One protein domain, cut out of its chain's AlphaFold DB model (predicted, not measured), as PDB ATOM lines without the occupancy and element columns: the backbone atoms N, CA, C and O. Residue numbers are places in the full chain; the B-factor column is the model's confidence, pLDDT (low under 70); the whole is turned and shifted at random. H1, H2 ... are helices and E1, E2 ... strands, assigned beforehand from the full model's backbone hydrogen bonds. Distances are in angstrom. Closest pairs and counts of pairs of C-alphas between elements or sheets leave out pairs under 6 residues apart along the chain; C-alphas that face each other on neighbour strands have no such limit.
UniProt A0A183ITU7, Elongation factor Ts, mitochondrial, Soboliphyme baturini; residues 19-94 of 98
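What this domain is: This is residues 19 to 94 of the 98 residues of the protein "Elongation factor Ts, mitochondrial" of Soboliphyme baturini (UniProt A0A183ITU7). A head of three crossed helices, made of H1, H2 and the first part of H3, stands at one end, and the rest of the long helix H3 runs out from it as an arm towards a two-stranded hairpin, E1 and E2, at the other end. H3 and the hairpin make an open V, joined by residues 70 to 77, and the hairpin packs on none of the helices. The printed part has 76 residues with three named helices and then two named strands, in the order H1, H2, H3, E1, E2; the sheet, E1 - E2, is antiparallel, and the class is mixed, helices and strands. The whole is extended, with a radius of gyration of the C-alphas of 18.2 A, and its outline is flat, with spans of 53 by 34 by 17 A.

Where its parts are: Find C-alpha 19 at (138.104, 144.829, 75.500); there H1 begins, residues 19 to 29, 15.4 A from first to last C-alpha. H2 follows as residues 33 to 42, 14.3 A long. Look next at C-alpha 47 at (132.841, 135.785, 82.765), from which H3, residues 47 to 69, runs 31.4 A. Beyond it come the strands E1, residues 78 to 84, 19.9 A long, and E2, residues 87 to 93, 19.8 A long, which ends with C-alpha 93 at (104.470, 151.899, 90.776).

How they stand to each other: Start at H1, which touches H2 about perpendicular, at 74 degrees; their closest C-alphas, of Leu 22 and Cys 36, are 6.4 A apart. H1 also touches H3, with residues 47 to 51 of H3 alone, at a steep tilt of 57 degrees, the same way; the closest C-alphas are those of Leu 25 and Leu 47, 6.9 A apart. H2 touches H3, with residues 47 to 54 of H3 alone, at a steep tilt of 55 degrees, opposite ways; look at Ala 39 and Ala 50, whose C-alphas, the closest of the two, are 5.0 A apart. In H1, H2 and H3 every O i to N i+4 pair is within hydrogen-bond range. Further on, E1 and E2 form a hairpin, antiparallel at 165 degrees, with N 80 and O 91 at 2.8 A and N 84 and O 87 at 2.9 A, both within hydrogen-bond range. H1 and H2 are apart from both strands, and H3 is apart from E2.

The domain as a whole: The two C-alphas farthest apart, those of Asn 44 and Asn 86, are 54.8 A from each other. Residues 59 to 72, of which 59 to 69 belong to H3, stand free, and so do residues 83 to 88. The printed part has no cut and no long link; the link from H3 to E1, 8 residues, is short, and the other links are tight. The mean pLDDT of the printed part is 89.3, and no printed residue is under 70.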
ATOM      1  N   LYS A  19     139.182 143.992  76.048       83.44
ATOM      2  CA  LYS A  19     138.104 144.829  75.500       83.44
ATOM      3  C   LYS A  19     136.917 144.004  74.992       83.44
ATOM      4  O   LYS A  19     135.773 144.412  75.175       83.44
ATOM      5  N   GLU A  20     137.162 142.840  74.395       87.94
ATOM      6  CA  GLU A  20     136.104 141.941  73.923       87.94
ATOM      7  C   GLU A  20     135.346 141.294  75.080       87.94
ATOM      8  O   GLU A  20     134.121 141.194  75.021       87.94
ATOM      9  N   LEU A  21     136.045 140.901  76.152       87.62
ATOM     10  CA  LEU A  21     135.414 140.363  77.363       87.62
ATOM     11  C   LEU A  21     134.507 141.405  78.030       87.62
ATOM     12  O   LEU A  21     133.366 141.099  78.370       87.62
ATOM     13  N   LEU A  22     134.966 142.658  78.126       89.94
ATOM     14  CA  LEU A  22     134.158 143.780  78.616       89.94
ATOM     15  C   LEU A  22     132.912 144.018  77.757       89.94
ATOM     16  O   LEU A  22     131.820 144.219  78.288       89.94
ATOM     17  N   LEU A  23     133.062 143.984  76.430       90.06
ATOM     18  CA  LEU A  23     131.941 144.170  75.512       90.06
ATOM     19  C   LEU A  23     130.922 143.028  75.637       90.06
ATOM     20  O   LEU A  23     129.720 143.288  75.655       90.06
ATOM     21  N   LYS A  24     131.389 141.778  75.756       90.81
ATOM     22  CA  LYS A  24     130.537 140.599  75.975       90.81
ATOM     23  C   LYS A  24     129.777 140.704  77.297       90.81
ATOM     24  O   LYS A  24     128.560 140.548  77.298       90.81
ATOM     25  N   LEU A  25     130.462 141.043  78.391       91.62
ATOM     26  CA  LEU A  25     129.842 141.190  79.709       91.62
ATOM     27  C   LEU A  25     128.800 142.318  79.725       91.62
ATOM     28  O   LEU A  25     127.698 142.130  80.236       91.62
ATOM     29  N   ARG A  26     129.095 143.461  79.093       91.69
ATOM     30  CA  ARG A  26     128.148 144.580  78.977       91.69
ATOM     31  C   ARG A  26     126.922 144.219  78.142       91.69
ATOM     32  O   ARG A  26     125.816 144.571  78.530       91.69
ATOM     33  N   LYS A  27     127.100 143.524  77.013       90.88
ATOM     34  CA  LYS A  27     125.981 143.083  76.161       90.88
ATOM     35  C   LYS A  27     125.065 142.096  76.883       90.88
ATOM     36  O   LYS A  27     123.861 142.151  76.686       90.88
ATOM     37  N   LYS A  28     125.633 141.222  77.714       90.88
ATOM     38  CA  LYS A  28     124.863 140.248  78.490       90.88
ATOM     39  C   LYS A  28     124.128 140.864  79.679       90.88
ATOM     40  O   LYS A  28     122.994 140.497  79.945       90.88
ATOM     41  N   THR A  29     124.787 141.761  80.408       91.00
ATOM     42  CA  THR A  29     124.313 142.196  81.733       91.00
ATOM     43  C   THR A  29     123.752 143.619  81.763       91.00
ATOM     44  O   THR A  29     123.035 143.974  82.689       91.00
ATOM     45  N   GLY A  30     124.082 144.461  80.779       88.75
ATOM     46  CA  GLY A  30     123.593 145.839  80.686       88.75
ATOM     47  C   GLY A  30     124.197 146.826  81.696       88.75
ATOM     48  O   GLY A  30     123.850 148.006  81.665       88.75
ATOM     49  N   PHE A  31     125.120 146.404  82.569       90.56
ATOM     50  CA  PHE A  31     125.730 147.302  83.555       90.56
ATOM     51  C   PHE A  31     126.698 148.312  82.921       90.56
ATOM     52  O   PHE A  31     127.245 148.126  81.832       90.56
ATOM     53  N   SER A  32     126.949 149.402  83.653       90.06
ATOM     54  CA  SER A  32     127.929 150.419  83.266       90.06
ATOM     55  C   SER A  32     129.330 149.825  83.075       90.06
ATOM     56  O   SER A  32     129.737 148.891  83.773       90.06
ATOM     57  N   TYR A  33     130.099 150.415  82.154       89.94
ATOM     58  CA  TYR A  33     131.451 149.979  81.798       89.94
ATOM     59  C   TYR A  33     132.389 149.890  83.010       89.94
ATOM     60  O   TYR A  33     133.152 148.935  83.138       89.94
ATOM     61  N   ILE A  34     132.296 150.851  83.933       90.31
ATOM     62  CA  ILE A  34     133.139 150.900  85.137       90.31
ATOM     63  C   ILE A  34     132.858 149.698  86.048       90.31
ATOM     64  O   ILE A  34     133.790 149.094  86.574       90.31
ATOM     65  N   ASN A  35     131.588 149.321  86.203       92.06
ATOM     66  CA  ASN A  35     131.202 148.180  87.035       92.06
ATOM     67  C   ASN A  35     131.617 146.860  86.383       92.06
ATOM     68  O   ASN A  35     132.137 145.990  87.070       92.06
ATOM     69  N   CYS A  36     131.477 146.747  85.058       91.50
ATOM     70  CA  CYS A  36     131.967 145.592  84.303       91.50
ATOM     71  C   CYS A  36     133.488 145.432  84.432       91.50
ATOM     72  O   CYS A  36     133.981 144.316  84.570       91.50
ATOM     73  N   LYS A  37     134.237 146.543  84.431       91.19
ATOM     74  CA  LYS A  37     135.689 146.526  84.634       91.19
ATOM     75  C   LYS A  37     136.058 146.045  86.036       91.19
ATOM     76  O   LYS A  37     136.821 145.096  86.156       91.19
ATOM     77  N   LYS A  38     135.439 146.615  87.075       92.31
ATOM     78  CA  LYS A  38     135.640 146.180  88.468       92.31
ATOM     79  C   LYS A  38     135.312 144.698  88.663       92.31
ATOM     80  O   LYS A  38     136.072 143.997  89.317       92.31
ATOM     81  N   ALA A  39     134.228 144.218  88.056       92.50
ATOM     82  CA  ALA A  39     133.836 142.815  88.131       92.50
ATOM     83  C   ALA A  39     134.901 141.885  87.541       92.50
ATOM     84  O   ALA A  39     135.273 140.899  88.171       92.50
ATOM     85  N   LEU A  40     135.430 142.213  86.356       91.06
ATOM     86  CA  LEU A  40     136.487 141.420  85.721       91.06
ATOM     87  C   LEU A  40     137.810 141.485  86.491       91.06
ATOM     88  O   LEU A  40     138.509 140.473  86.546       91.06
ATOM     89  N   ASP A  41     138.133 142.632  87.094       91.00
ATOM     90  CA  ASP A  41     139.325 142.801  87.930       91.00
ATOM     91  C   ASP A  41     139.218 141.963  89.221       91.00
ATOM     92  O   ASP A  41     140.179 141.304  89.605       91.00
ATOM     93  N   SER A  42     138.042 141.911  89.859       90.06
ATOM     94  CA  SER A  42     137.800 141.098  91.063       90.06
ATOM     95  C   SER A  42     137.633 139.599  90.782       90.06
ATOM     96  O   SER A  42     137.889 138.784  91.663       90.06
ATOM     97  N   CYS A  43     137.217 139.223  89.569       90.38
ATOM     98  CA  CYS A  43     136.943 137.832  89.189       90.38
ATOM     99  C   CYS A  43     138.030 137.209  88.299       90.38
ATOM    100  O   CYS A  43     137.777 136.191  87.660       90.38
ATOM    101  N   ASN A  44     139.228 137.804  88.218       86.44
ATOM    102  CA  ASN A  44     140.344 137.307  87.397       86.44
ATOM    103  C   ASN A  44     139.960 137.023  85.929       86.44
ATOM    104  O   ASN A  44     140.434 136.063  85.326       86.44
ATOM    105  N   ARG A  45     139.110 137.877  85.340       83.88
ATOM    106  CA  ARG A  45     138.609 137.780  83.950       83.88
ATOM    107  C   ARG A  45     137.719 136.567  83.640       83.88
ATOM    108  O   ARG A  45     137.489 136.274  82.468       83.88
ATOM    109  N   ASP A  46     137.173 135.914  84.658       89.25
ATOM    110  CA  ASP A  46     136.151 134.878  84.506       89.25
ATOM    111  C   ASP A  46     134.769 135.517  84.280       89.25
ATOM    112  O   ASP A  46     134.291 136.301  85.105       89.25
ATOM    113  N   LEU A  47     134.130 135.204  83.147       87.94
ATOM    114  CA  LEU A  47     132.841 135.785  82.765       87.94
ATOM    115  C   LEU A  47     131.702 135.327  83.681       87.94
ATOM    116  O   LEU A  47     130.882 136.153  84.068       87.94
ATOM    117  N   GLU A  48     131.653 134.050  84.056       90.69
ATOM    118  CA  GLU A  48     130.542 133.512  84.850       90.69
ATOM    119  C   GLU A  48     130.582 134.045  86.281       90.69
ATOM    120  O   GLU A  48     129.559 134.424  86.858       90.69
ATOM    121  N   LYS A  49     131.787 134.132  86.854       92.56
ATOM    122  CA  LYS A  49     131.980 134.736  88.176       92.56
ATOM    123  C   LYS A  49     131.713 136.235  88.148       92.56
ATOM    124  O   LYS A  49     131.069 136.737  89.065       92.56
ATOM    125  N   ALA A  50     132.128 136.936  87.090       92.50
ATOM    126  CA  ALA A  50     131.835 138.358  86.938       92.50
ATOM    127  C   ALA A  50     130.326 138.631  86.820       92.50
ATOM    128  O   ALA A  50     129.843 139.606  87.392       92.50
ATOM    129  N   GLU A  51     129.569 137.770  86.133       91.56
ATOM    130  CA  GLU A  51     128.105 137.858  86.056       91.56
ATOM    131  C   GLU A  51     127.458 137.698  87.444       91.56
ATOM    132  O   GLU A  51     126.643 138.535  87.841       91.56
ATOM    133  N   LYS A  52     127.872 136.687  88.220       93.06
ATOM    134  CA  LYS A  52     127.384 136.478  89.598       93.06
ATOM    135  C   LYS A  52     127.738 137.648  90.516       93.06
ATOM    136  O   LYS A  52     126.868 138.172  91.208       93.06
ATOM    137  N   TRP A  53     128.981 138.118  90.452       94.06
ATOM    138  CA  TRP A  53     129.453 139.255  91.239       94.06
ATOM    139  C   TRP A  53     128.677 140.540  90.920       94.06
ATOM    140  O   TRP A  53     128.299 141.288  91.822       94.06
ATOM    141  N   LEU A  54     128.385 140.792  89.639       93.12
ATOM    142  CA  LEU A  54     127.559 141.929  89.225       93.12
ATOM    143  C   LEU A  54     126.126 141.812  89.743       93.12
ATOM    144  O   LEU A  54     125.572 142.818  90.179       93.12
ATOM    145  N   ALA A  55     125.533 140.615  89.731       91.81
ATOM    146  CA  ALA A  55     124.186 140.391  90.247       91.81
ATOM    147  C   ALA A  55     124.096 140.636  91.764       91.81
ATOM    148  O   ALA A  55     123.150 141.267  92.235       91.81
ATOM    149  N   GLU A  56     125.095 140.193  92.528       92.12
ATOM    150  CA  GLU A  56     125.191 140.462  93.967       92.12
ATOM    151  C   GLU A  56     125.348 141.962  94.239       92.12
ATOM    152  O   GLU A  56     124.575 142.552  94.999       92.12
ATOM    153  N   LYS A  57     126.271 142.621  93.530       91.62
ATOM    154  CA  LYS A  57     126.486 144.065  93.670       91.62
ATOM    155  C   LYS A  57     125.291 144.898  93.227       91.62
ATOM    156  O   LYS A  57     125.055 145.962  93.796       91.62
ATOM    157  N   ALA A  58     124.518 144.439  92.247       89.62
ATOM    158  CA  ALA A  58     123.303 145.118  91.809       89.62
ATOM    159  C   ALA A  58     122.265 145.208  92.929       89.62
ATOM    160  O   ALA A  58     121.646 146.258  93.096       89.62
ATOM    161  N   LYS A  59     122.120 144.143  93.723       90.06
ATOM    162  CA  LYS A  59     121.214 144.125  94.874       90.06
ATOM    163  C   LYS A  59     121.666 145.124  95.939       90.06
ATOM    164  O   LYS A  59     120.898 146.004  96.318       90.06
ATOM    165  N   GLU A  60     122.934 145.053  96.350       89.44
ATOM    166  CA  GLU A  60     123.505 145.959  97.360       89.44
ATOM    167  C   GLU A  60     123.382 147.437  96.957       89.44
ATOM    168  O   GLU A  60     122.886 148.266  97.723       89.44
ATOM    169  N   LEU A  61     123.804 147.775  95.733       88.38
ATOM    170  CA  LEU A  61     123.730 149.143  95.220       88.38
ATOM    171  C   LEU A  61     122.281 149.593  95.011       88.38
ATOM    172  O   LEU A  61     121.988 150.778  95.168       88.38
ATOM    173  N   GLY A  62     121.386 148.665  94.665       88.25
ATOM    174  CA  GLY A  62     119.955 148.908  94.530       88.25
ATOM    175  C   GLY A  62     119.337 149.377  95.841       88.25
ATOM    176  O   GLY A  62     118.728 150.445  95.868       88.25
ATOM    177  N   TRP A  63     119.573 148.657  96.942       88.75
ATOM    178  CA  TRP A  63     119.079 149.061  98.263       88.75
ATOM    179  C   TRP A  63     119.649 150.400  98.721       88.75
ATOM    180  O   TRP A  63     118.904 151.250  99.204       88.75
ATOM    181  N   GLN A  64     120.948 150.632  98.518       89.56
ATOM    182  CA  GLN A  64     121.562 151.911  98.881       89.56
ATOM    183  C   GLN A  64     120.989 153.084  98.080       89.56
ATOM    184  O   GLN A  64     120.807 154.171  98.625       89.56
ATOM    185  N   LYS A  65     120.713 152.889  96.785       87.00
ATOM    186  CA  LYS A  65     120.075 153.913  95.950       87.00
ATOM    187  C   LYS A  65     118.629 154.148  96.361       87.00
ATOM    188  O   LYS A  65     118.251 155.303  96.495       87.00
ATOM    189  N   ALA A  66     117.866 153.085  96.599       86.44
ATOM    190  CA  ALA A  66     116.484 153.185  97.053       86.44
ATOM    191  C   ALA A  66     116.394 153.961  98.373       86.44
ATOM    192  O   ALA A  66     115.625 154.908  98.460       86.44
ATOM    193  N   ALA A  67     117.252 153.649  99.349       88.00
ATOM    194  CA  ALA A  67     117.301 154.374 100.619       88.00
ATOM    195  C   ALA A  67     117.634 155.865 100.435       88.00
ATOM    196  O   ALA A  67     117.012 156.715 101.055       88.00
ATOM    197  N   LYS A  68     118.583 156.200  99.551       85.81
ATOM    198  CA  LYS A  68     118.974 157.598  99.279       85.81
ATOM    199  C   LYS A  68     117.924 158.400  98.515       85.81
ATOM    200  O   LYS A  68     117.913 159.624  98.590       85.81
ATOM    201  N   LEU A  69     117.126 157.726  97.699       84.50
ATOM    202  CA  LEU A  69     116.147 158.352  96.817       84.50
ATOM    203  C   LEU A  69     114.724 158.295  97.391       84.50
ATOM    204  O   LEU A  69     113.848 158.950  96.836       84.50
ATOM    205  N   ALA A  70     114.508 157.579  98.501       80.31
ATOM    206  CA  ALA A  70     113.216 157.457  99.179       80.31
ATOM    207  C   ALA A  70     112.624 158.814  99.590       80.31
ATOM    208  O   ALA A  70     111.414 159.005  99.516       80.31
ATOM    209  N   ASP A  71     113.474 159.777  99.951       81.38
ATOM    210  CA  ASP A  71     113.033 161.107 100.383       81.38
ATOM    211  C   ASP A  71     112.609 162.018  99.213       81.38
ATOM    212  O   ASP A  71     112.028 163.086  99.419       81.38
ATOM    213  N   ARG A  72     112.889 161.629  97.960       80.94
ATOM    214  CA  ARG A  72     112.515 162.417  96.781       80.94
ATOM    215  C   ARG A  72     111.087 162.081  96.364       80.94
ATOM    216  O   ARG A  72     110.816 160.982  95.890       80.94
ATOM    217  N   LYS A  73     110.184 163.061  96.453       79.44
ATOM    218  CA  LYS A  73     108.829 162.926  95.900       79.44
ATOM    219  C   LYS A  73     108.877 162.890  94.374       79.44
ATOM    220  O   LYS A  73     109.426 163.799  93.750       79.44
ATOM    221  N   THR A  74     108.271 161.868  93.784       79.19
ATOM    222  CA  THR A  74     108.078 161.751  92.337       79.19
ATOM    223  C   THR A  74     106.612 162.018  92.000       79.19
ATOM    224  O   THR A  74     105.712 161.567  92.700       79.19
ATOM    225  N   THR A  75     106.361 162.833  90.972       80.69
ATOM    226  CA  THR A  75     105.001 163.192  90.513       80.69
ATOM    227  C   THR A  75     104.527 162.334  89.342       80.69
ATOM    228  O   THR A  75     103.410 162.498  88.863       80.69
ATOM    229  N   GLN A  76     105.386 161.439  88.857       84.38
ATOM    230  CA  GLN A  76     105.098 160.502  87.779       84.38
ATOM    231  C   GLN A  76     105.045 159.088  88.349       84.38
ATOM    232  O   GLN A  76     105.733 158.795  89.322       84.38
ATOM    233  N   GLY A  77     104.257 158.218  87.723       85.50
ATOM    234  CA  GLY A  77     104.056 156.831  88.126       85.50
ATOM    235  C   GLY A  77     103.472 156.012  86.981       85.50
ATOM    236  O   GLY A  77     102.942 156.566  86.016       85.50
ATOM    237  N   LEU A  78     103.604 154.692  87.065       88.56
ATOM    238  CA  LEU A  78     102.969 153.750  86.146       88.56
ATOM    239  C   LEU A  78     101.880 152.987  86.891       88.56
ATOM    240  O   LEU A  78     102.087 152.559  88.024       88.56
ATOM    241  N   ILE A  79     100.738 152.787  86.238       92.12
ATOM    242  CA  ILE A  79      99.630 152.004  86.786       92.12
ATOM    243  C   ILE A  79      99.573 150.680  86.031       92.12
ATOM    244  O   ILE A  79      99.352 150.649  84.821       92.12
ATOM    245  N   GLY A  80      99.793 149.587  86.754       92.56
ATOM    246  CA  GLY A  80      99.569 148.232  86.275       92.56
ATOM    247  C   GLY A  80      98.173 147.769  86.667       92.56
ATOM    248  O   GLY A  80      97.800 147.844  87.837       92.56
ATOM    249  N   VAL A  81      97.411 147.273  85.697       93.56
ATOM    250  CA  VAL A  81      96.088 146.693  85.933       93.56
ATOM    251  C   VAL A  81      96.117 145.237  85.517       93.56
ATOM    252  O   VAL A  81      96.520 144.914  84.401       93.56
ATOM    253  N   TYR A  82      95.679 144.364  86.413       93.44
ATOM    254  CA  TYR A  82      95.483 142.954  86.127       93.44
ATOM    255  C   TYR A  82      94.044 142.575  86.451       93.44
ATOM    256  O   TYR A  82      93.586 142.770  87.575       93.44
ATOM    257  N   ALA A  83      93.336 142.033  85.466       94.06
ATOM    258  CA  ALA A  83      91.981 141.536  85.632       94.06
ATOM    259  C   ALA A  83      91.926 140.072  85.204       94.06
ATOM    260  O   ALA A  83      92.409 139.715  84.127       94.06
ATOM    261  N   LYS A  84      91.338 139.231  86.053       93.69
ATOM    262  CA  LYS A  84      91.039 137.835  85.748       93.69
ATOM    263  C   LYS A  84      89.640 137.505  86.251       93.69
ATOM    264  O   LYS A  84      89.357 137.662  87.437       93.69
ATOM    265  N   ASP A  85      88.794 137.026  85.344       94.12
ATOM    266  CA  ASP A  85      87.383 136.739  85.599       94.12
ATOM    267  C   ASP A  85      86.682 137.958  86.231       94.12
ATOM    268  O   ASP A  85      86.598 139.013  85.604       94.12
ATOM    269  N   ASN A  86      86.245 137.841  87.488       91.44
ATOM    270  CA  ASN A  86      85.572 138.899  88.248       91.44
ATOM    271  C   ASN A  86      86.488 139.590  89.281       91.44
ATOM    272  O   ASN A  86      86.003 140.334  90.132       91.44
ATOM    273  N   LEU A  87      87.800 139.329  89.251       84.88
ATOM    274  CA  LEU A  87      88.784 139.902  90.173       84.88
ATOM    275  C   LEU A  87      89.715 140.866  89.431       84.88
ATOM    276  O   LEU A  87      90.400 140.485  88.481       84.88
ATOM    277  N   GLY A  88      89.757 142.115  89.896       90.69
ATOM    278  CA  GLY A  88      90.658 143.158  89.405       90.69
ATOM    279  C   GLY A  88      91.655 143.585  90.478       90.69
ATOM    280  O   GLY A  88      91.299 143.738  91.643       90.69
ATOM    281  N   THR A  89      92.914 143.782  90.098       91.06
ATOM    282  CA  THR A  89      93.966 144.350  90.947       91.06
ATOM    283  C   THR A  89      94.633 145.503  90.212       91.06
ATOM    284  O   THR A  89      94.991 145.385  89.040       91.06
ATOM    285  N   PHE A  90      94.809 146.613  90.921       92.88
ATOM    286  CA  PHE A  90      95.495 147.802  90.437       92.88
ATOM    287  C   PHE A  90      96.728 148.019  91.306       92.88
ATOM    288  O   PHE A  90      96.644 147.950  92.531       92.88
ATOM    289  N   VAL A  91      97.870 148.258  90.672       93.25
ATOM    290  CA  VAL A  91      99.128 148.550  91.353       93.25
ATOM    291  C   VAL A  91      99.693 149.827  90.763       93.25
ATOM    292  O   VAL A  91      99.939 149.907  89.561       93.25
ATOM    293  N   GLU A  92      99.916 150.818  91.614       90.25
ATOM    294  CA  GLU A  92     100.679 152.004  91.256       90.25
ATOM    295  C   GLU A  92     102.151 151.774  91.602       90.25
ATOM    296  O   GLU A  92     102.498 151.404  92.723       90.25
ATOM    297  N   VAL A  93     103.021 151.974  90.617       89.62
ATOM    298  CA  VAL A  93     104.470 151.899  90.776       89.62
ATOM    299  C   VAL A  93     105.048 153.275  90.488       89.62
ATOM    300  O   VAL A  93     105.145 153.701  89.333       89.62
ATOM    301  N   SER A  94     105.463 153.970  91.542       85.50
ATOM    302  CA  SER A  94     106.193 155.229  91.420       85.50
ATOM    303  C   SER A  94     107.677 154.931  91.162       85.50
ATOM    304  O   SER A  94     108.315 154.237  91.961       85.50
TER     305      SER A  94